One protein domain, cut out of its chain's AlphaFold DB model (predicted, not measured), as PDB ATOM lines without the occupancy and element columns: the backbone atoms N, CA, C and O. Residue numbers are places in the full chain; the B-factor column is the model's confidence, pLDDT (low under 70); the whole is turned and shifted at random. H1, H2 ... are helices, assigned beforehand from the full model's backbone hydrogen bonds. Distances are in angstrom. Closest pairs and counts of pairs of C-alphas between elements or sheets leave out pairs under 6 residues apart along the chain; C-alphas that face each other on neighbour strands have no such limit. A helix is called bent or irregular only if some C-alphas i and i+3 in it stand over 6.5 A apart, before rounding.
ATOM      1  N   THR A   2       0.149 -32.046  10.073       69.50
ATOM      2  CA  THR A   2      -0.376 -32.430   8.743       69.50
ATOM      3  C   THR A   2       0.451 -33.515   8.052       69.50
ATOM      4  O   THR A   2      -0.117 -34.502   7.608       69.50
ATOM      5  N   LEU A   3       1.785 -33.399   8.063       74.44
ATOM      6  CA  LEU A   3       2.712 -34.425   7.551       74.44
ATOM      7  C   LEU A   3       2.588 -35.781   8.265       74.44
ATOM      8  O   LEU A   3       2.701 -36.835   7.646       74.44
ATOM      9  N   PHE A   4       2.356 -35.758   9.579       75.50
ATOM     10  CA  PHE A   4       2.175 -36.973  10.371       75.50
ATOM     11  C   PHE A   4       0.824 -37.630  10.061       75.50
ATOM     12  O   PHE A   4       0.764 -38.832   9.826       75.50
ATOM     13  N   LEU A   5      -0.246 -36.836   9.969       74.88
ATOM     14  CA  LEU A   5      -1.564 -37.309   9.547       74.88
ATOM     15  C   LEU A   5      -1.540 -37.845   8.111       74.88
ATOM     16  O   LEU A   5      -2.093 -38.912   7.867       74.88
ATOM     17  N   SER A   6      -0.866 -37.172   7.174       74.19
ATOM     18  CA  SER A   6      -0.748 -37.643   5.788       74.19
ATOM     19  C   SER A   6       0.041 -38.949   5.695       74.19
ATOM     20  O   SER A   6      -0.326 -39.831   4.922       74.19
ATOM     21  N   PHE A   7       1.077 -39.119   6.522       79.88
ATOM     22  CA  PHE A   7       1.789 -40.390   6.647       79.88
ATOM     23  C   PHE A   7       0.883 -41.511   7.183       79.88
ATOM     24  O   PHE A   7       0.859 -42.603   6.615       79.88
ATOM     25  N   LEU A   8       0.094 -41.245   8.230       78.62
ATOM     26  CA  LEU A   8      -0.855 -42.222   8.775       78.62
ATOM     27  C   LEU A   8      -1.949 -42.588   7.761       78.62
ATOM     28  O   LEU A   8      -2.240 -43.771   7.579       78.62
ATOM     29  N   PHE A   9      -2.500 -41.609   7.042       75.38
ATOM     30  CA  PHE A   9      -3.446 -41.859   5.955       75.38
ATOM     31  C   PHE A   9      -2.837 -42.740   4.866       75.38
ATOM     32  O   PHE A   9      -3.469 -43.705   4.449       75.38
ATOM     33  N   LEU A  10      -1.597 -42.472   4.451       76.06
ATOM     34  CA  LEU A  10      -0.900 -43.317   3.484       76.06
ATOM     35  C   LEU A  10      -0.723 -44.745   4.013       76.06
ATOM     36  O   LEU A  10      -0.982 -45.703   3.286       76.06
ATOM     37  N   SER A  11      -0.350 -44.898   5.284       76.94
ATOM     38  CA  SER A  11      -0.135 -46.214   5.890       76.94
ATOM     39  C   SER A  11      -1.392 -47.098   5.870       76.94
ATOM     40  O   SER A  11      -1.278 -48.303   5.645       76.94
ATOM     41  N   MET A  12      -2.594 -46.512   5.972       73.81
ATOM     42  CA  MET A  12      -3.872 -47.239   5.872       73.81
ATOM     43  C   MET A  12      -4.092 -47.900   4.510       73.81
ATOM     44  O   MET A  12      -4.754 -48.930   4.434       73.81
ATOM     45  N   PHE A  13      -3.548 -47.324   3.437       69.81
ATOM     46  CA  PHE A  13      -3.702 -47.845   2.077       69.81
ATOM     47  C   PHE A  13      -2.560 -48.777   1.654       69.81
ATOM     48  O   PHE A  13      -2.664 -49.454   0.632       69.81
ATOM     49  N   VAL A  14      -1.471 -48.830   2.427       72.31
ATOM     50  CA  VAL A  14      -0.340 -49.734   2.168       72.31
ATOM     51  C   VAL A  14      -0.649 -51.155   2.630       72.31
ATOM     52  O   VAL A  14      -0.274 -52.107   1.953       72.31
ATOM     53  N   TYR A  15      -1.339 -51.322   3.758       69.12
ATOM     54  CA  TYR A  15      -1.602 -52.637   4.342       69.12
ATOM     55  C   TYR A  15      -3.082 -53.007   4.244       69.12
ATOM     56  O   TYR A  15      -3.947 -52.245   4.656       69.12
ATOM     57  N   VAL A  16      -3.380 -54.222   3.771       65.81
ATOM     58  CA  VAL A  16      -4.767 -54.738   3.652       65.81
ATOM     59  C   VAL A  16      -5.316 -55.253   4.990       65.81
ATOM     60  O   VAL A  16      -6.470 -55.658   5.108       65.81
ATOM     61  N   ASN A  17      -4.485 -55.267   6.028       72.06
ATOM     62  CA  ASN A  17      -4.833 -55.846   7.314       72.06
ATOM     63  C   ASN A  17      -5.892 -54.990   8.039       72.06
ATOM     64  O   ASN A  17      -5.652 -53.832   8.373       72.06
ATOM     65  N   THR A  18      -7.049 -55.593   8.324       70.75
ATOM     66  CA  THR A  18      -8.194 -54.928   8.968       70.75
ATOM     67  C   THR A  18      -7.902 -54.454  10.391       70.75
ATOM     68  O   THR A  18      -8.435 -53.425  10.799       70.75
ATOM     69  N   LEU A  19      -7.044 -55.159  11.136       72.19
ATOM     70  CA  LEU A  19      -6.605 -54.751  12.474       72.19
ATOM     71  C   LEU A  19      -5.618 -53.588  12.394       72.19
ATOM     72  O   LEU A  19      -5.708 -52.636  13.162       72.19
ATOM     73  N   TYR A  20      -4.691 -53.638  11.437       74.94
ATOM     74  CA  TYR A  20      -3.782 -52.519  11.200       74.94
ATOM     75  C   TYR A  20      -4.564 -51.254  10.825       74.94
ATOM     76  O   TYR A  20      -4.323 -50.187  11.384       74.94
ATOM     77  N   PHE A  21      -5.562 -51.395   9.951       73.75
ATOM     78  CA  PHE A  21      -6.459 -50.312   9.570       73.75
ATOM     79  C   PHE A  21      -7.207 -49.728  10.778       73.75
ATOM     80  O   PHE A  21      -7.182 -48.516  10.973       73.75
ATOM     81  N   SER A  22      -7.821 -50.554  11.636       73.81
ATOM     82  CA  SER A  22      -8.533 -50.042  12.820       73.81
ATOM     83  C   SER A  22      -7.600 -49.348  13.818       73.81
ATOM     84  O   SER A  22      -7.959 -48.309  14.373       73.81
ATOM     85  N   MET A  23      -6.384 -49.866  14.007       78.88
ATOM     86  CA  MET A  23      -5.381 -49.255  14.883       78.88
ATOM     87  C   MET A  23      -4.884 -47.908  14.352       78.88
ATOM     88  O   MET A  23      -4.822 -46.938  15.105       78.88
ATOM     89  N   VAL A  24      -4.555 -47.809  13.062       79.12
ATOM     90  CA  VAL A  24      -4.114 -46.537  12.472       79.12
ATOM     91  C   VAL A  24      -5.247 -45.513  12.475       79.12
ATOM     92  O   VAL A  24      -5.025 -44.353  12.822       79.12
ATOM     93  N   LEU A  25      -6.477 -45.939  12.178       74.75
ATOM     94  CA  LEU A  25      -7.659 -45.087  12.246       74.75
ATOM     95  C   LEU A  25      -7.872 -44.513  13.659       74.75
ATOM     96  O   LEU A  25      -8.139 -43.319  13.800       74.75
ATOM     97  N   LEU A  26      -7.690 -45.326  14.707       79.44
ATOM     98  CA  LEU A  26      -7.738 -44.868  16.100       79.44
ATOM     99  C   LEU A  26      -6.691 -43.774  16.365       79.44
ATOM    100  O   LEU A  26      -7.014 -42.748  16.962       79.44
ATOM    101  N   VAL A  27      -5.452 -43.960  15.899       80.44
ATOM    102  CA  VAL A  27      -4.372 -42.970  16.067       80.44
ATOM    103  C   VAL A  27      -4.693 -41.662  15.331       80.44
ATOM    104  O   VAL A  27      -4.460 -40.576  15.872       80.44
ATOM    105  N   ILE A  28      -5.279 -41.733  14.132       77.56
ATOM    106  CA  ILE A  28      -5.746 -40.550  13.392       77.56
ATOM    107  C   ILE A  28      -6.818 -39.806  14.200       77.56
ATOM    108  O   ILE A  28      -6.747 -38.587  14.345       77.56
ATOM    109  N   VAL A  29      -7.780 -40.513  14.794       74.38
ATOM    110  CA  VAL A  29      -8.830 -39.860  15.591       74.38
ATOM    111  C   VAL A  29      -8.285 -39.249  16.873       74.38
ATOM    112  O   VAL A  29      -8.608 -38.102  17.174       74.38
ATOM    113  N   LEU A  30      -7.420 -39.952  17.603       77.88
ATOM    114  CA  LEU A  30      -6.798 -39.406  18.813       77.88
ATOM    115  C   LEU A  30      -5.959 -38.161  18.506       77.88
ATOM    116  O   LEU A  30      -6.015 -37.185  19.250       77.88
ATOM    117  N   SER A  31      -5.224 -38.160  17.390       76.06
ATOM    118  CA  SER A  31      -4.439 -36.995  16.972       76.06
ATOM    119  C   SER A  31      -5.314 -35.810  16.547       76.06
ATOM    120  O   SER A  31      -5.024 -34.686  16.953       76.06
ATOM    121  N   LEU A  32      -6.425 -36.026  15.835       73.00
ATOM    122  CA  LEU A  32      -7.399 -34.966  15.526       73.00
ATOM    123  C   LEU A  32      -8.091 -34.423  16.783       73.00
ATOM    124  O   LEU A  32      -8.264 -33.212  16.923       73.00
ATOM    125  N   MET A  33      -8.446 -35.299  17.724       71.19
ATOM    126  CA  MET A  33      -9.026 -34.897  19.005       71.19
ATOM    127  C   MET A  33      -8.038 -34.056  19.821       71.19
ATOM    128  O   MET A  33      -8.420 -33.030  20.378       71.19
ATOM    129  N   TYR A  34      -6.756 -34.428  19.840       74.62
ATOM    130  CA  TYR A  34      -5.709 -33.642  20.493       74.62
ATOM    131  C   TYR A  34      -5.542 -32.247  19.869       74.62
ATOM    132  O   TYR A  34      -5.406 -31.262  20.597       74.62
ATOM    133  N   ILE A  35      -5.611 -32.129  18.538       71.06
ATOM    134  CA  ILE A  35      -5.566 -30.829  17.839       71.06
ATOM    135  C   ILE A  35      -6.751 -29.949  18.252       71.06
ATOM    136  O   ILE A  35      -6.581 -28.772  18.558       71.06
ATOM    137  N   LEU A  36      -7.950 -30.526  18.320       66.62
ATOM    138  CA  LEU A  36      -9.150 -29.800  18.736       66.62
ATOM    139  C   LEU A  36      -9.072 -29.288  20.184       66.62
ATOM    140  O   LEU A  36      -9.554 -28.192  20.470       66.62
ATOM    141  N   VAL A  37      -8.441 -30.051  21.082       64.12
ATOM    142  CA  VAL A  37      -8.237 -29.670  22.493       64.12
ATOM    143  C   VAL A  37      -7.163 -28.598  22.635       64.12
ATOM    144  O   VAL A  37      -7.365 -27.597  23.326       64.12
ATOM    145  N   SER A  38      -6.016 -28.797  21.987       61.41
ATOM    146  CA  SER A  38      -4.880 -27.873  22.080       61.41
ATOM    147  C   SER A  38      -5.203 -26.498  21.496       61.41
ATOM    148  O   SER A  38      -4.789 -25.500  22.074       61.41
ATOM    149  N   ASN A  39      -6.043 -26.428  20.458       60.66
ATOM    150  CA  ASN A  39      -6.526 -25.164  19.898       60.66
ATOM    151  C   ASN A  39      -7.730 -24.553  20.655       60.66
ATOM    152  O   ASN A  39      -8.277 -23.554  20.204       60.66
ATOM    153  N   HIS A  40      -8.146 -25.127  21.794       55.84
ATOM    154  CA  HIS A  40      -9.207 -24.620  22.694       55.84
ATOM    155  C   HIS A  40     -10.595 -24.398  22.058       55.84
ATOM    156  O   HIS A  40     -11.453 -23.735  22.639       55.84
ATOM    157  N   MET A  41     -10.872 -25.009  20.903       56.41
ATOM    158  CA  MET A  41     -12.102 -24.736  20.142       56.41
ATOM    159  C   MET A  41     -13.332 -25.516  20.634       56.41
ATOM    160  O   MET A  41     -14.432 -25.302  20.127       56.41
ATOM    161  N   LEU A  42     -13.171 -26.440  21.590       58.78
ATOM    162  CA  LEU A  42     -14.248 -27.294  22.099       58.78
ATOM    163  C   LEU A  42     -14.234 -27.395  23.623       58.78
ATOM    164  O   LEU A  42     -13.181 -27.515  24.250       58.78
ATOM    165  N   HIS A  43     -15.430 -27.416  24.218       63.91
ATOM    166  CA  HIS A  43     -15.590 -27.628  25.652       63.91
ATOM    167  C   HIS A  43     -15.048 -29.017  26.023       63.91
ATOM    168  O   HIS A  43     -15.338 -30.021  25.369       63.91
ATOM    169  N   THR A  44     -14.284 -29.095  27.108       63.22
ATOM    170  CA  THR A  44     -13.643 -30.336  27.588       63.22
ATOM    171  C   THR A  44     -14.614 -31.521  27.713       63.22
ATOM    172  O   THR A  44     -14.236 -32.666  27.475       63.22
ATOM    173  N   LEU A  45     -15.891 -31.249  28.005       59.75
ATOM    174  CA  LEU A  45     -16.954 -32.242  28.162       59.75
ATOM    175  C   LEU A  45     -17.385 -32.884  26.833       59.75
ATOM    176  O   LEU A  45     -17.538 -34.104  26.767       59.75
ATOM    177  N   THR A  46     -17.532 -32.107  25.753       67.12
ATOM    178  CA  THR A  46     -17.890 -32.657  24.430       67.12
ATOM    179  C   THR A  46     -16.766 -33.526  23.874       67.12
ATOM    180  O   THR A  46     -17.016 -34.549  23.239       67.12
ATOM    181  N   MET A  47     -15.523 -33.153  24.177       66.38
ATOM    182  CA  MET A  47     -14.335 -33.923  23.820       66.38
ATOM    183  C   MET A  47     -14.259 -35.252  24.566       66.38
ATOM    184  O   MET A  47     -13.980 -36.280  23.956       66.38
ATOM    185  N   LEU A  48     -14.549 -35.246  25.867       64.94
ATOM    186  CA  LEU A  48     -14.566 -36.463  26.673       64.94
ATOM    187  C   LEU A  48     -15.655 -37.435  26.196       64.94
ATOM    188  O   LEU A  48     -15.387 -38.628  26.069       64.94
ATOM    189  N   MET A  49     -16.843 -36.934  25.838       71.06
ATOM    190  CA  MET A  49     -17.885 -37.764  25.222       71.06
ATOM    191  C   MET A  49     -17.441 -38.371  23.884       71.06
ATOM    192  O   MET A  49     -17.594 -39.577  23.690       71.06
ATOM    193  N   LEU A  50     -16.860 -37.576  22.978       69.12
ATOM    194  CA  LEU A  50     -16.367 -38.081  21.690       69.12
ATOM    195  C   LEU A  50     -15.255 -39.120  21.867       69.12
ATOM    196  O   LEU A  50     -15.286 -40.162  21.215       69.12
ATOM    197  N   ALA A  51     -14.318 -38.877  22.785       69.31
ATOM    198  CA  ALA A  51     -13.247 -39.815  23.092       69.31
ATOM    199  C   ALA A  51     -13.797 -41.152  23.609       69.31
ATOM    200  O   ALA A  51     -13.396 -42.201  23.112       69.31
ATOM    201  N   ILE A  52     -14.750 -41.132  24.549       74.75
ATOM    202  CA  ILE A  52     -15.350 -42.357  25.098       74.75
ATOM    203  C   ILE A  52     -16.058 -43.160  24.006       74.75
ATOM    204  O   ILE A  52     -15.826 -44.362  23.888       74.75
ATOM    205  N   VAL A  53     -16.896 -42.512  23.192       76.56
ATOM    206  CA  VAL A  53     -17.653 -43.199  22.135       76.56
ATOM    207  C   VAL A  53     -16.706 -43.803  21.099       76.56
ATOM    208  O   VAL A  53     -16.871 -44.961  20.719       76.56
ATOM    209  N   TYR A  54     -15.687 -43.056  20.671       72.81
ATOM    210  CA  TYR A  54     -14.796 -43.506  19.605       72.81
ATOM    211  C   TYR A  54     -13.803 -44.573  20.076       72.81
ATOM    212  O   TYR A  54     -13.643 -45.597  19.413       72.81
ATOM    213  N   ILE A  55     -13.173 -44.381  21.241       75.25
ATOM    214  CA  ILE A  55     -12.276 -45.383  21.837       75.25
ATOM    215  C   ILE A  55     -13.070 -46.650  22.169       75.25
ATOM    216  O   ILE A  55     -12.618 -47.751  21.859       75.25
ATOM    217  N   GLY A  56     -14.271 -46.507  22.739       73.19
ATOM    218  CA  GLY A  56     -15.149 -47.630  23.060       73.19
ATOM    219  C   GLY A  56     -15.536 -48.442  21.824       73.19
ATOM    220  O   GLY A  56     -15.354 -49.659  21.809       73.19
ATOM    221  N   ALA A  57     -15.995 -47.777  20.759       70.94
ATOM    222  CA  ALA A  57     -16.347 -48.438  19.504       70.94
ATOM    223  C   ALA A  57     -15.144 -49.158  18.870       70.94
ATOM    224  O   ALA A  57     -15.264 -50.310  18.450       70.94
ATOM    225  N   MET A  58     -13.969 -48.519  18.852       74.88
ATOM    226  CA  MET A  58     -12.753 -49.116  18.295       74.88
ATOM    227  C   MET A  58     -12.258 -50.316  19.104       74.88
ATOM    228  O   MET A  58     -11.846 -51.308  18.506       74.88
ATOM    229  N   MET A  59     -12.340 -50.283  20.439       74.44
ATOM    230  CA  MET A  59     -11.968 -51.433  21.273       74.44
ATOM    231  C   MET A  59     -12.845 -52.656  20.998       74.44
ATOM    232  O   MET A  59     -12.324 -53.767  20.901       74.44
ATOM    233  N   ILE A  60     -14.155 -52.462  20.822       74.50
ATOM    234  CA  ILE A  60     -15.076 -53.551  20.459       74.50
ATOM    235  C   ILE A  60     -14.693 -54.130  19.092       74.50
ATOM    236  O   ILE A  60     -14.630 -55.348  18.928       74.50
ATOM    237  N   LEU A  61     -14.388 -53.264  18.123       72.75
ATOM    238  CA  LEU A  61     -14.027 -53.655  16.761       72.75
ATOM    239  C   LEU A  61     -12.704 -54.440  16.730       72.75
ATOM    240  O   LEU A  61     -12.623 -55.493  16.100       72.75
ATOM    241  N   ILE A  62     -11.690 -53.989  17.474       74.44
ATOM    242  CA  ILE A  62     -10.418 -54.708  17.635       74.44
ATOM    243  C   ILE A  62     -10.657 -56.068  18.298       74.44
ATOM    244  O   ILE A  62     -10.188 -57.080  17.781       74.44
ATOM    245  N   GLY A  63     -11.422 -56.116  19.393       71.12
ATOM    246  CA  GLY A  63     -11.759 -57.366  20.079       71.12
ATOM    247  C   GLY A  63     -12.464 -58.371  19.164       71.12
ATOM    248  O   GLY A  63     -12.132 -59.556  19.173       71.12
ATOM    249  N   TYR A  64     -13.374 -57.892  18.313       72.19
ATOM    250  CA  TYR A  64     -14.068 -58.714  17.323       72.19
ATOM    251  C   TYR A  64     -13.113 -59.261  16.253       72.19
ATOM    252  O   TYR A  64     -13.115 -60.464  15.997       72.19
ATOM    253  N   ILE A  65     -12.248 -58.422  15.671       70.00
ATOM    254  CA  ILE A  65     -11.267 -58.858  14.662       70.00
ATOM    255  C   ILE A  65     -10.303 -59.898  15.250       70.00
ATOM    256  O   ILE A  65     -10.073 -60.941  14.632       70.00
ATOM    257  N   CYS A  66      -9.782 -59.646  16.456       70.31
ATOM    258  CA  CYS A  66      -8.881 -60.562  17.155       70.31
ATOM    259  C   CYS A  66      -9.532 -61.924  17.434       70.31
ATOM    260  O   CYS A  66      -8.859 -62.949  17.344       70.31
ATOM    261  N   ALA A  67     -10.834 -61.955  17.741       67.06
ATOM    262  CA  ALA A  67     -11.565 -63.196  17.996       67.06
ATOM    263  C   ALA A  67     -11.808 -64.037  16.727       67.06
ATOM    264  O   ALA A  67     -11.935 -65.255  16.816       67.06
ATOM    265  N   ILE A  68     -11.881 -63.410  15.548       68.06
ATOM    266  CA  ILE A  68     -12.207 -64.089  14.280       68.06
ATOM    267  C   ILE A  68     -10.963 -64.628  13.589       68.06
ATOM    268  O   ILE A  68     -10.979 -65.737  13.058       68.06
ATOM    269  N   CYS A  69      -9.893 -63.834  13.578       63.47
ATOM    270  CA  CYS A  69      -8.652 -64.149  12.883       63.47
ATOM    271  C   CYS A  69      -7.455 -63.820  13.790       63.47
ATOM    272  O   CYS A  69      -6.849 -62.760  13.626       63.47
ATOM    273  N   PRO A  70      -7.073 -64.714  14.722       57.44
ATOM    274  CA  PRO A  70      -5.970 -64.457  15.652       57.44
ATOM    275  C   PRO A  70      -4.601 -64.336  14.954       57.44
ATOM    276  O   PRO A  70      -3.717 -63.654  15.461       57.44
ATOM    277  N   ASN A  71      -4.436 -64.934  13.766       59.06
ATOM    278  CA  ASN A  71      -3.221 -64.836  12.951       59.06
ATOM    279  C   ASN A  71      -3.450 -63.960  11.713       59.06
ATOM    280  O   ASN A  71      -3.626 -64.450  10.596       59.06
ATOM    281  N   LEU A  72      -3.449 -62.646  11.916       63.31
ATOM    282  CA  LEU A  72      -3.508 -61.663  10.836       63.31
ATOM    283  C   LEU A  72      -2.098 -61.359  10.312       63.31
ATOM    284  O   LEU A  72      -1.333 -60.616  10.923       63.31
ATOM    285  N   ILE A  73      -1.759 -61.929   9.155       66.62
ATOM    286  CA  ILE A  73      -0.513 -61.625   8.442       66.62
ATOM    287  C   ILE A  73      -0.634 -60.221   7.840       66.62
ATOM    288  O   ILE A  73      -1.610 -59.913   7.154       66.62
ATOM    289  N   LEU A  74       0.353 -59.354   8.086       65.44
ATOM    290  CA  LEU A  74       0.438 -58.062   7.406       65.44
ATOM    291  C   LEU A  74       0.866 -58.289   5.955       65.44
ATOM    292  O   LEU A  74       2.048 -58.456   5.666       65.44
ATOM    293  N   THR A  75      -0.100 -58.292   5.041       68.50
ATOM    294  CA  THR A  75       0.168 -58.290   3.605       68.50
ATOM    295  C   THR A  75       0.184 -56.847   3.095       68.50
ATOM    296  O   THR A  75      -0.846 -56.161   3.148       68.50
ATOM    297  N   PRO A  76       1.342 -56.335   2.634       72.31
ATOM    298  CA  PRO A  76       1.368 -55.071   1.921       72.31
ATOM    299  C   PRO A  76       0.681 -55.260   0.567       72.31
ATOM    300  O   PRO A  76       0.887 -56.263  -0.120       72.31
ATOM    301  N   LEU A  77      -0.146 -54.298   0.182       74.38
ATOM    302  CA  LEU A  77      -0.627 -54.190  -1.184       74.38
ATOM    303  C   LEU A  77       0.470 -53.486  -1.983       74.38
ATOM    304  O   LEU A  77       0.993 -52.485  -1.516       74.38
ATOM    305  N   TYR A  78       0.850 -54.000  -3.150       71.94
ATOM    306  CA  TYR A  78       1.869 -53.370  -3.992       71.94
ATOM    307  C   TYR A  78       1.181 -52.546  -5.086       71.94
ATOM    308  O   TYR A  78       0.865 -53.062  -6.155       71.94
ATOM    309  N   LEU A  79       0.904 -51.271  -4.803       75.94
ATOM    310  CA  LEU A  79       0.446 -50.301  -5.806       75.94
ATOM    311  C   LEU A  79       1.632 -49.587  -6.467       75.94
ATOM    312  O   LEU A  79       2.770 -49.651  -6.001       75.94
ATOM    313  N   SER A  80       1.373 -48.893  -7.579       80.94
ATOM    314  CA  SER A  80       2.402 -48.087  -8.237       80.94
ATOM    315  C   SER A  80       2.841 -46.918  -7.346       80.94
ATOM    316  O   SER A  80       2.035 -46.315  -6.635       80.94
ATOM    317  N   ALA A  81       4.126 -46.553  -7.413       77.75
ATOM    318  CA  ALA A  81       4.693 -45.456  -6.621       77.75
ATOM    319  C   ALA A  81       3.950 -44.119  -6.819       77.75
ATOM    320  O   ALA A  81       3.792 -43.354  -5.872       77.75
ATOM    321  N   LEU A  82       3.433 -43.873  -8.030       79.75
ATOM    322  CA  LEU A  82       2.608 -42.702  -8.348       79.75
ATOM    323  C   LEU A  82       1.326 -42.637  -7.512       79.75
ATOM    324  O   LEU A  82       0.941 -41.558  -7.068       79.75
ATOM    325  N   VAL A  83       0.682 -43.781  -7.275       79.06
ATOM    326  CA  VAL A  83      -0.551 -43.841  -6.488       79.06
ATOM    327  C   VAL A  83      -0.266 -43.499  -5.025       79.06
ATOM    328  O   VAL A  83      -0.989 -42.695  -4.443       79.06
ATOM    329  N   TYR A  84       0.829 -44.007  -4.450       79.25
ATOM    330  CA  TYR A  84       1.237 -43.627  -3.092       79.25
ATOM    331  C   TYR A  84       1.560 -42.138  -2.966       79.25
ATOM    332  O   TYR A  84       1.164 -41.504  -1.990       79.25
ATOM    333  N   LEU A  85       2.232 -41.562  -3.963       79.62
ATOM    334  CA  LEU A  85       2.570 -40.139  -3.977       79.62
ATOM    335  C   LEU A  85       1.307 -39.263  -4.010       79.62
ATOM    336  O   LEU A  85       1.208 -38.291  -3.261       79.62
ATOM    337  N   LEU A  86       0.304 -39.651  -4.804       79.00
ATOM    338  CA  LEU A  86      -1.010 -39.004  -4.821       79.00
ATOM    339  C   LEU A  86      -1.704 -39.087  -3.457       79.00
ATOM    340  O   LEU A  86      -2.143 -38.063  -2.937       79.00
ATOM    341  N   PHE A  87      -1.755 -40.270  -2.841       75.62
ATOM    342  CA  PHE A  87      -2.366 -40.441  -1.519       75.62
ATOM    343  C   PHE A  87      -1.654 -39.656  -0.411       75.62
ATOM    344  O   PHE A  87      -2.303 -39.246   0.547       75.62
ATOM    345  N   PHE A  88      -0.349 -39.410  -0.539       77.19
ATOM    346  CA  PHE A  88       0.388 -38.564   0.399       77.19
ATOM    347  C   PHE A  88       0.079 -37.070   0.225       77.19
ATOM    348  O   PHE A  88      -0.025 -36.342   1.212       77.19
ATOM    349  N   LEU A  89      -0.060 -36.612  -1.022       75.31
ATOM    350  CA  LEU A  89      -0.235 -35.196  -1.350       75.31
ATOM    351  C   LEU A  89      -1.676 -34.706  -1.167       75.31
ATOM    352  O   LEU A  89      -1.876 -33.579  -0.723       75.31
ATOM    353  N   VAL A  90      -2.682 -35.536  -1.464       73.62
ATOM    354  CA  VAL A  90      -4.107 -35.153  -1.386       73.62
ATOM    355  C   VAL A  90      -4.517 -34.620   0.001       73.62
ATOM    356  O   VAL A  90      -5.145 -33.563   0.061       73.62
ATOM    357  N   PRO A  91      -4.148 -35.256   1.132       69.31
ATOM    358  CA  PRO A  91      -4.462 -34.723   2.457       69.31
ATOM    359  C   PRO A  91      -3.816 -33.360   2.724       69.31
ATOM    360  O   PRO A  91      -4.383 -32.557   3.455       69.31
ATOM    361  N   GLN A  92      -2.649 -33.082   2.137       71.44
ATOM    362  CA  GLN A  92      -1.946 -31.816   2.352       71.44
ATOM    363  C   GLN A  92      -2.580 -30.659   1.586       71.44
ATOM    364  O   GLN A  92      -2.583 -29.536   2.081       71.44
ATOM    365  N   THR A  93      -3.118 -30.921   0.394       70.19
ATOM    366  CA  THR A  93      -3.713 -29.881  -0.454       70.19
ATOM    367  C   THR A  93      -5.174 -29.610  -0.113       70.19
ATOM    368  O   THR A  93      -5.605 -28.462  -0.163       70.19
ATOM    369  N   VAL A  94      -5.940 -30.644   0.248       67.31
ATOM    370  CA  VAL A  94      -7.379 -30.516   0.535       67.31
ATOM    371  C   VAL A  94      -7.636 -30.062   1.976       67.31
ATOM    372  O   VAL A  94      -8.638 -29.402   2.238       67.31
ATOM    373  N   MET A  95      -6.744 -30.400   2.913       61.34
ATOM    374  CA  MET A  95      -6.911 -30.141   4.349       61.34
ATOM    375  C   MET A  95      -5.667 -29.452   4.944       61.34
ATOM    376  O   MET A  95      -4.985 -30.044   5.791       61.34
ATOM    377  N   PRO A  96      -5.332 -28.215   4.530       62.12
ATOM    378  CA  PRO A  96      -4.247 -27.468   5.154       62.12
ATOM    379  C   PRO A  96      -4.641 -27.109   6.595       62.12
ATOM    380  O   PRO A  96      -5.318 -26.117   6.853       62.12
ATOM    381  N   MET A  97      -4.238 -27.942   7.557       59.12
ATOM    382  CA  MET A  97      -4.305 -27.581   8.973       59.12
ATOM    383  C   MET A  97      -3.113 -26.677   9.274       59.12
ATOM    384  O   MET A  97      -2.057 -27.154   9.702       59.12
ATOM    385  N   ASP A  98      -3.277 -25.380   9.030       59.09
ATOM    386  CA  ASP A  98      -2.351 -24.375   9.537       59.09
ATOM    387  C   ASP A  98      -2.472 -24.341  11.060       59.09
ATOM    388  O   ASP A  98      -3.408 -23.786  11.638       59.09
ATOM    389  N   VAL A  99      -1.520 -24.995  11.725       55.97
ATOM    390  CA  VAL A  99      -1.409 -24.998  13.184       55.97
ATOM    391  C   VAL A  99      -0.702 -23.714  13.607       55.97
ATOM    392  O   VAL A  99       0.424 -23.738  14.099       55.97
ATOM    393  N   ASN A 100      -1.345 -22.573  13.380       57.94
ATOM    394  CA  ASN A 100      -0.933 -21.355  14.056       57.94
ATOM    395  C   ASN A 100      -1.391 -21.471  15.510       57.94
ATOM    396  O   ASN A 100      -2.582 -21.609  15.781       57.94
ATOM    397  N   LEU A 101      -0.433 -21.461  16.438       53.62
ATOM    398  CA  LEU A 101      -0.691 -21.367  17.874       53.62
ATOM    399  C   LEU A 101      -1.454 -20.064  18.136       53.62
ATOM    400  O   LEU A 101      -0.868 -18.982  18.144       53.62
ATOM    401  N   VAL A 102      -2.772 -20.163  18.308       56.03
ATOM    402  CA  VAL A 102      -3.616 -19.025  18.675       56.03
ATOM    403  C   VAL A 102      -3.373 -18.737  20.157       56.03
ATOM    404  O   VAL A 102      -3.952 -19.376  21.032       56.03
ATOM    405  N   LEU A 103      -2.447 -17.815  20.431       53.34
ATOM    406  CA  LEU A 103      -2.085 -17.390  21.788       53.34
ATOM    407  C   LEU A 103      -3.096 -16.400  22.396       53.34
ATOM    408  O   LEU A 103      -3.152 -16.288  23.617       53.34
ATOM    409  N   ASP A 104      -3.929 -15.746  21.578       52.59
ATOM    410  CA  ASP A 104      -4.987 -14.836  22.040       52.59
ATOM    411  C   ASP A 104      -6.355 -15.527  22.014       52.59
ATOM    412  O   ASP A 104      -7.013 -15.658  20.981       52.59
ATOM    413  N   GLN A 105      -6.783 -16.004  23.182       55.06
ATOM    414  CA  GLN A 105      -8.008 -16.779  23.349       55.06
ATOM    415  C   GLN A 105      -9.193 -15.874  23.689       55.06
ATOM    416  O   GLN A 105      -9.529 -15.662  24.853       55.06
ATOM    417  N   GLN A 106      -9.884 -15.382  22.664       61.84
ATOM    418  CA  GLN A 106     -11.298 -15.054  22.820       61.84
ATOM    419  C   GLN A 106     -12.109 -16.323  22.564       61.84
ATOM    420  O   GLN A 106     -11.944 -16.972  21.534       61.84
ATOM    421  N   TYR A 107     -12.962 -16.699  23.520       62.31
ATOM    422  CA  TYR A 107     -13.852 -17.852  23.396       62.31
ATOM    423  C   TYR A 107     -14.734 -17.687  22.152       62.31
ATOM    424  O   TYR A 107     -15.648 -16.861  22.130       62.31
ATOM    425  N   ILE A 108     -14.455 -18.465  21.105       65.50
ATOM    426  CA  ILE A 108     -15.296 -18.499  19.911       65.50
ATOM    427  C   ILE A 108     -16.443 -19.468  20.207       65.50
ATOM    428  O   ILE A 108     -16.189 -20.643  20.476       65.50
ATOM    429  N   PRO A 109     -17.714 -19.026  20.162       68.00
ATOM    430  CA  PRO A 109     -18.831 -19.938  20.337       68.00
ATOM    431  C   PRO A 109     -18.782 -21.023  19.256       68.00
ATOM    432  O   PRO A 109     -18.594 -20.737  18.073       68.00
ATOM    433  N   MET A 110     -18.983 -22.275  19.670       68.56
ATOM    434  CA  MET A 110     -18.827 -23.483  18.848       68.56
ATOM    435  C   MET A 110     -19.589 -23.429  17.513       68.56
ATOM    436  O   MET A 110     -19.110 -23.936  16.502       68.56
ATOM    437  N   VAL A 111     -20.742 -22.755  17.488       67.06
ATOM    438  CA  VAL A 111     -21.530 -22.515  16.270       67.06
ATOM    439  C   VAL A 111     -20.717 -21.729  15.238       67.06
ATOM    440  O   VAL A 111     -20.597 -22.156  14.096       67.06
ATOM    441  N   ASN A 112     -20.075 -20.634  15.648       71.56
ATOM    442  CA  ASN A 112     -19.258 -19.811  14.754       71.56
ATOM    443  C   ASN A 112     -17.994 -20.546  14.297       71.56
ATOM    444  O   ASN A 112     -17.529 -20.323  13.180       71.56
ATOM    445  N   TYR A 113     -17.461 -21.454  15.120       71.38
ATOM    446  CA  TYR A 113     -16.328 -22.283  14.721       71.38
ATOM    447  C   TYR A 113     -16.691 -23.265  13.602       71.38
ATOM    448  O   TYR A 113     -15.958 -23.344  12.620       71.38
ATOM    449  N   PHE A 114     -17.824 -23.967  13.685       67.62
ATOM    450  CA  PHE A 114     -18.234 -24.902  12.626       67.62
ATOM    451  C   PHE A 114     -18.474 -24.226  11.273       67.62
ATOM    452  O   PHE A 114     -18.229 -24.842  10.239       67.62
ATOM    453  N   TYR A 115     -18.904 -22.962  11.275       71.50
ATOM    454  CA  TYR A 115     -19.061 -22.169  10.052       71.50
ATOM    455  C   TYR A 115     -17.765 -21.486   9.583       71.50
ATOM    456  O   TYR A 115     -17.742 -20.908   8.499       71.50
ATOM    457  N   SER A 116     -16.675 -21.562  10.356       74.94
ATOM    458  CA  SER A 116     -15.353 -21.124   9.899       74.94
ATOM    459  C   SER A 116     -14.763 -22.118   8.897       74.94
ATOM    460  O   SER A 116     -15.058 -23.313   8.935       74.94
ATOM    461  N   THR A 117     -13.881 -21.651   8.012       72.69
ATOM    462  CA  THR A 117     -13.217 -22.500   7.007       72.69
ATOM    463  C   THR A 117     -12.414 -23.641   7.644       72.69
ATOM    464  O   THR A 117     -12.474 -24.778   7.174       72.69
ATOM    465  N   LEU A 118     -11.730 -23.369   8.761       70.69
ATOM    466  CA  LEU A 118     -10.981 -24.370   9.524       70.69
ATOM    467  C   LEU A 118     -11.914 -25.382  10.200       70.69
ATOM    468  O   LEU A 118     -11.755 -26.587   9.999       70.69
ATOM    469  N   GLY A 119     -12.918 -24.922  10.952       70.31
ATOM    470  CA  GLY A 119     -13.849 -25.818  11.644       70.31
ATOM    471  C   GLY A 119     -14.698 -26.655  10.687       70.31
ATOM    472  O   GLY A 119     -14.910 -27.840  10.941       70.31
ATOM    473  N   GLY A 120     -15.098 -26.086   9.546       71.75
ATOM    474  CA  GLY A 120     -15.783 -26.802   8.473       71.75
ATOM    475  C   GLY A 120     -14.934 -27.932   7.888       71.75
ATOM    476  O   GLY A 120     -15.435 -29.045   7.717       71.75
ATOM    477  N   SER A 121     -13.635 -27.697   7.661       69.25
ATOM    478  CA  SER A 121     -12.717 -28.746   7.194       69.25
ATOM    479  C   SER A 121     -12.617 -29.902   8.198       69.25
ATOM    480  O   SER A 121     -12.815 -31.061   7.833       69.25
ATOM    481  N   VAL A 122     -12.444 -29.592   9.491       70.81
ATOM    482  CA  VAL A 122     -12.400 -30.595  10.565       70.81
ATOM    483  C   VAL A 122     -13.720 -31.363  10.643       70.81
ATOM    484  O   VAL A 122     -13.720 -32.589  10.733       70.81
ATOM    485  N   PHE A 123     -14.859 -30.681  10.556       74.12
ATOM    486  CA  PHE A 123     -16.169 -31.321  10.612       74.12
ATOM    487  C   PHE A 123     -16.391 -32.308   9.462       74.12
ATOM    488  O   PHE A 123     -16.819 -33.439   9.695       74.12
ATOM    489  N   ILE A 124     -16.023 -31.925   8.236       76.19
ATOM    490  CA  ILE A 124     -16.097 -32.809   7.067       76.19
ATOM    491  C   ILE A 124     -15.193 -34.035   7.261       76.19
ATOM    492  O   ILE A 124     -15.626 -35.151   6.968       76.19
ATOM    493  N   THR A 125     -13.981 -33.872   7.815       74.00
ATOM    494  CA  THR A 125     -13.123 -35.034   8.130       74.00
ATOM    495  C   THR A 125     -13.761 -35.965   9.148       74.00
ATOM    496  O   THR A 125     -13.732 -37.176   8.952       74.00
ATOM    497  N   LEU A 126     -14.380 -35.432  10.205       73.19
ATOM    498  CA  LEU A 126     -15.026 -36.247  11.232       73.19
ATOM    499  C   LEU A 126     -16.203 -37.043  10.660       73.19
ATOM    500  O   LEU A 126     -16.304 -38.238  10.930       73.19
ATOM    501  N   ILE A 127     -17.049 -36.419   9.830       79.94
ATOM    502  CA  ILE A 127     -18.152 -37.114   9.146       79.94
ATOM    503  C   ILE A 127     -17.613 -38.228   8.250       79.94
ATOM    504  O   ILE A 127     -18.112 -39.350   8.304       79.94
ATOM    505  N   LEU A 128     -16.590 -37.939   7.445       78.75
ATOM    506  CA  LEU A 128     -15.993 -38.917   6.540       78.75
ATOM    507  C   LEU A 128     -15.389 -40.098   7.309       78.75
ATOM    508  O   LEU A 128     -15.600 -41.248   6.929       78.75
ATOM    509  N   MET A 129     -14.708 -39.836   8.424       72.44
ATOM    510  CA  MET A 129     -14.169 -40.878   9.300       72.44
ATOM    511  C   MET A 129     -15.288 -41.747   9.876       72.44
ATOM    512  O   MET A 129     -15.197 -42.971   9.834       72.44
ATOM    513  N   LEU A 130     -16.372 -41.137  10.359       76.00
ATOM    514  CA  LEU A 130     -17.527 -41.860  10.896       76.00
ATOM    515  C   LEU A 130     -18.206 -42.709   9.804       76.00
ATOM    516  O   LEU A 130     -18.513 -43.882  10.017       76.00
ATOM    517  N   PHE A 131     -18.342 -42.172   8.594       79.44
ATOM    518  CA  PHE A 131     -18.853 -42.909   7.442       79.44
ATOM    519  C   PHE A 131     -17.975 -44.119   7.081       79.44
ATOM    520  O   PHE A 131     -18.495 -45.222   6.913       79.44
ATOM    521  N   ILE A 132     -16.646 -43.954   7.048       76.00
ATOM    522  CA  ILE A 132     -15.703 -45.060   6.815       76.00
ATOM    523  C   ILE A 132     -15.828 -46.122   7.909       76.00
ATOM    524  O   ILE A 132     -15.845 -47.312   7.597       76.00
ATOM    525  N   THR A 133     -15.965 -45.728   9.180       71.62
ATOM    526  CA  THR A 133     -16.167 -46.707  10.260       71.62
ATOM    527  C   THR A 133     -17.448 -47.505  10.091       71.62
ATOM    528  O   THR A 133     -17.437 -48.717  10.282       71.62
ATOM    529  N   LEU A 134     -18.539 -46.863   9.672       77.00
ATOM    530  CA  LEU A 134     -19.805 -47.549   9.434       77.00
ATOM    531  C   LEU A 134     -19.687 -48.519   8.252       77.00
ATOM    532  O   LEU A 134     -20.134 -49.663   8.348       77.00
ATOM    533  N   LEU A 135     -19.027 -48.110   7.166       74.94
ATOM    534  CA  LEU A 135     -18.725 -48.997   6.039       74.94
ATOM    535  C   LEU A 135     -17.863 -50.191   6.462       74.94
ATOM    536  O   LEU A 135     -18.150 -51.322   6.081       74.94
ATOM    537  N   MET A 136     -16.847 -49.968   7.296       72.06
ATOM    538  CA  MET A 136     -16.001 -51.038   7.821       72.06
ATOM    539  C   MET A 136     -16.825 -52.031   8.641       72.06
ATOM    540  O   MET A 136     -16.808 -53.226   8.354       72.06
ATOM    541  N   VAL A 137     -17.595 -51.541   9.611       67.25
ATOM    542  CA  VAL A 137     -18.440 -52.371  10.475       67.25
ATOM    543  C   VAL A 137     -19.449 -53.170   9.643       67.25
ATOM    544  O   VAL A 137     -19.554 -54.385   9.792       67.25
ATOM    545  N   THR A 138     -20.136 -52.531   8.694       69.88
ATOM    546  CA  THR A 138     -21.113 -53.217   7.828       69.88
ATOM    547  C   THR A 138     -20.460 -54.228   6.883       69.88
ATOM    548  O   THR A 138     -21.002 -55.319   6.708       69.88
ATOM    549  N   SER A 139     -19.272 -53.940   6.341       66.56
ATOM    550  CA  SER A 139     -18.514 -54.893   5.516       66.56
ATOM    551  C   SER A 139     -18.098 -56.145   6.297       66.56
ATOM    552  O   SER A 139     -18.190 -57.255   5.774       66.56
ATOM    553  N   GLN A 140     -17.729 -55.994   7.574       63.62
ATOM    554  CA  GLN A 140     -17.370 -57.118   8.440       63.62
ATOM    555  C   GLN A 140     -18.573 -58.003   8.781       63.62
ATOM    556  O   GLN A 140     -18.422 -59.220   8.888       63.62
ATOM    557  N   TYR A 141     -19.773 -57.426   8.892       61.75
ATOM    558  CA  TYR A 141     -21.005 -58.194   9.104       61.75
ATOM    559  C   TYR A 141     -21.498 -58.943   7.855       61.75
ATOM    560  O   TYR A 141     -22.254 -59.907   7.988       61.75
ATOM    561  N   MET A 142     -21.080 -58.533   6.651       57.59
ATOM    562  CA  MET A 142     -21.447 -59.205   5.395       57.59
ATOM    563  C   MET A 142     -20.601 -60.456   5.120       57.59
ATOM    564  O   MET A 142     -21.074 -61.388   4.468       57.59
ATOM    565  N   THR A 143     -19.368 -60.524   5.629       58.41
ATOM    566  CA  THR A 143     -18.531 -61.725   5.499       58.41
ATOM    567  C   THR A 143     -18.910 -62.787   6.541       58.41
ATOM    568  O   THR A 143     -19.019 -62.461   7.721       58.41
TER     569      THR A 143
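Overview. This is residues 2 to 143 of the 153 residues of the protein "NADH dehydrogenase subunit 6" of Brachionus rotundiformis (UniProt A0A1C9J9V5). Four helices, H4, H1, H2 and H3, stand side by side in a slab one helix thick, with H4 the most tilted of them, and the long helix H6 runs over one face of the slab, above H2 and H3, with only loose contact. The small helix H5 makes a corner at the first end of H6, the link of residues 69 to 80 passes by one end of the slab from H3 to H4, and residues 95 to 109 loop out past the other end. The printed part has 142 residues with six named helices, H1 to H6 in order, and no named strand; its class is all helix. It is compact, with a radius of gyration of the C-alphas of 16.9 A, and spans 51 by 36 by 22 A.

Along the chain. Find C-alpha 2 at (-0.376, -32.430, 8.743), where H1 begins; it covers residues 2 to 14 and is 18.5 A long. Next comes H2, residues 18 to 38, 30.2 A. H3, residues 44 to 68, starts at C-alpha 44 at (-13.643, -30.336, 27.588) and runs 36.3 A. H4, residues 81 to 94, 20.5 A, is irregular, but only just: C-alphas 88 and 91 are 6.52 A apart. After H5, residues 110 to 114, look for H6, residues 117 to 142, 37.7 A, which ends at C-alpha 142 at (-21.447, -59.205, 5.395).

Arrangement. Start with the bundle, a group of helices side by side, of H2, H3 and H6. H2 and H3 form a helical hairpin and touch, opposite ways at a shallow tilt of 8 degrees; their closest C-alphas, of Leu 19 and Ile 62, are 6.4 A apart. H3 and H6 are close but not clearly touching, with the C-alphas of Leu 61 and Val 137 closest at 7.8 A; they run the same way at a shallow tilt of 26 degrees. H2 and H6 are near each other, with 19 pairs of C-alphas within 10 A. Moving outward, H1 and H2 form a helical hairpin and touch, with the C-alphas of Met 12 and Phe 21 closest at 5.5 A and a shallow tilt of 13 degrees. H1 also touches H4, opposite ways at a steep tilt of 39 degrees, with the C-alphas of Ser 6 and Phe 88 closest at 5.6 A. H5 and H6 touch only at the corner, through residues 119 to 123 of H6; the C-alphas of Phe 114 and Gly 120 are closest at 5.2 A. H1 and H6 are apart, as are H4 and H6. In H2, H3, H5 and H6 every O i to N i+4 pair is within hydrogen-bond range; in H1 it is 8 of 9 and in H4 8 of 10.

Size, cuts and confidence. The two C-alphas farthest apart, of Asp 104 and Thr 143, are 51.5 A from each other. The printed part has no cut. The links H3 to H4 and H4 to H5 are long. The mean pLDDT of the printed part is 70.1, and 56 residues are under 70, among them 36 to 48, 94 to 111 and 137 to 143.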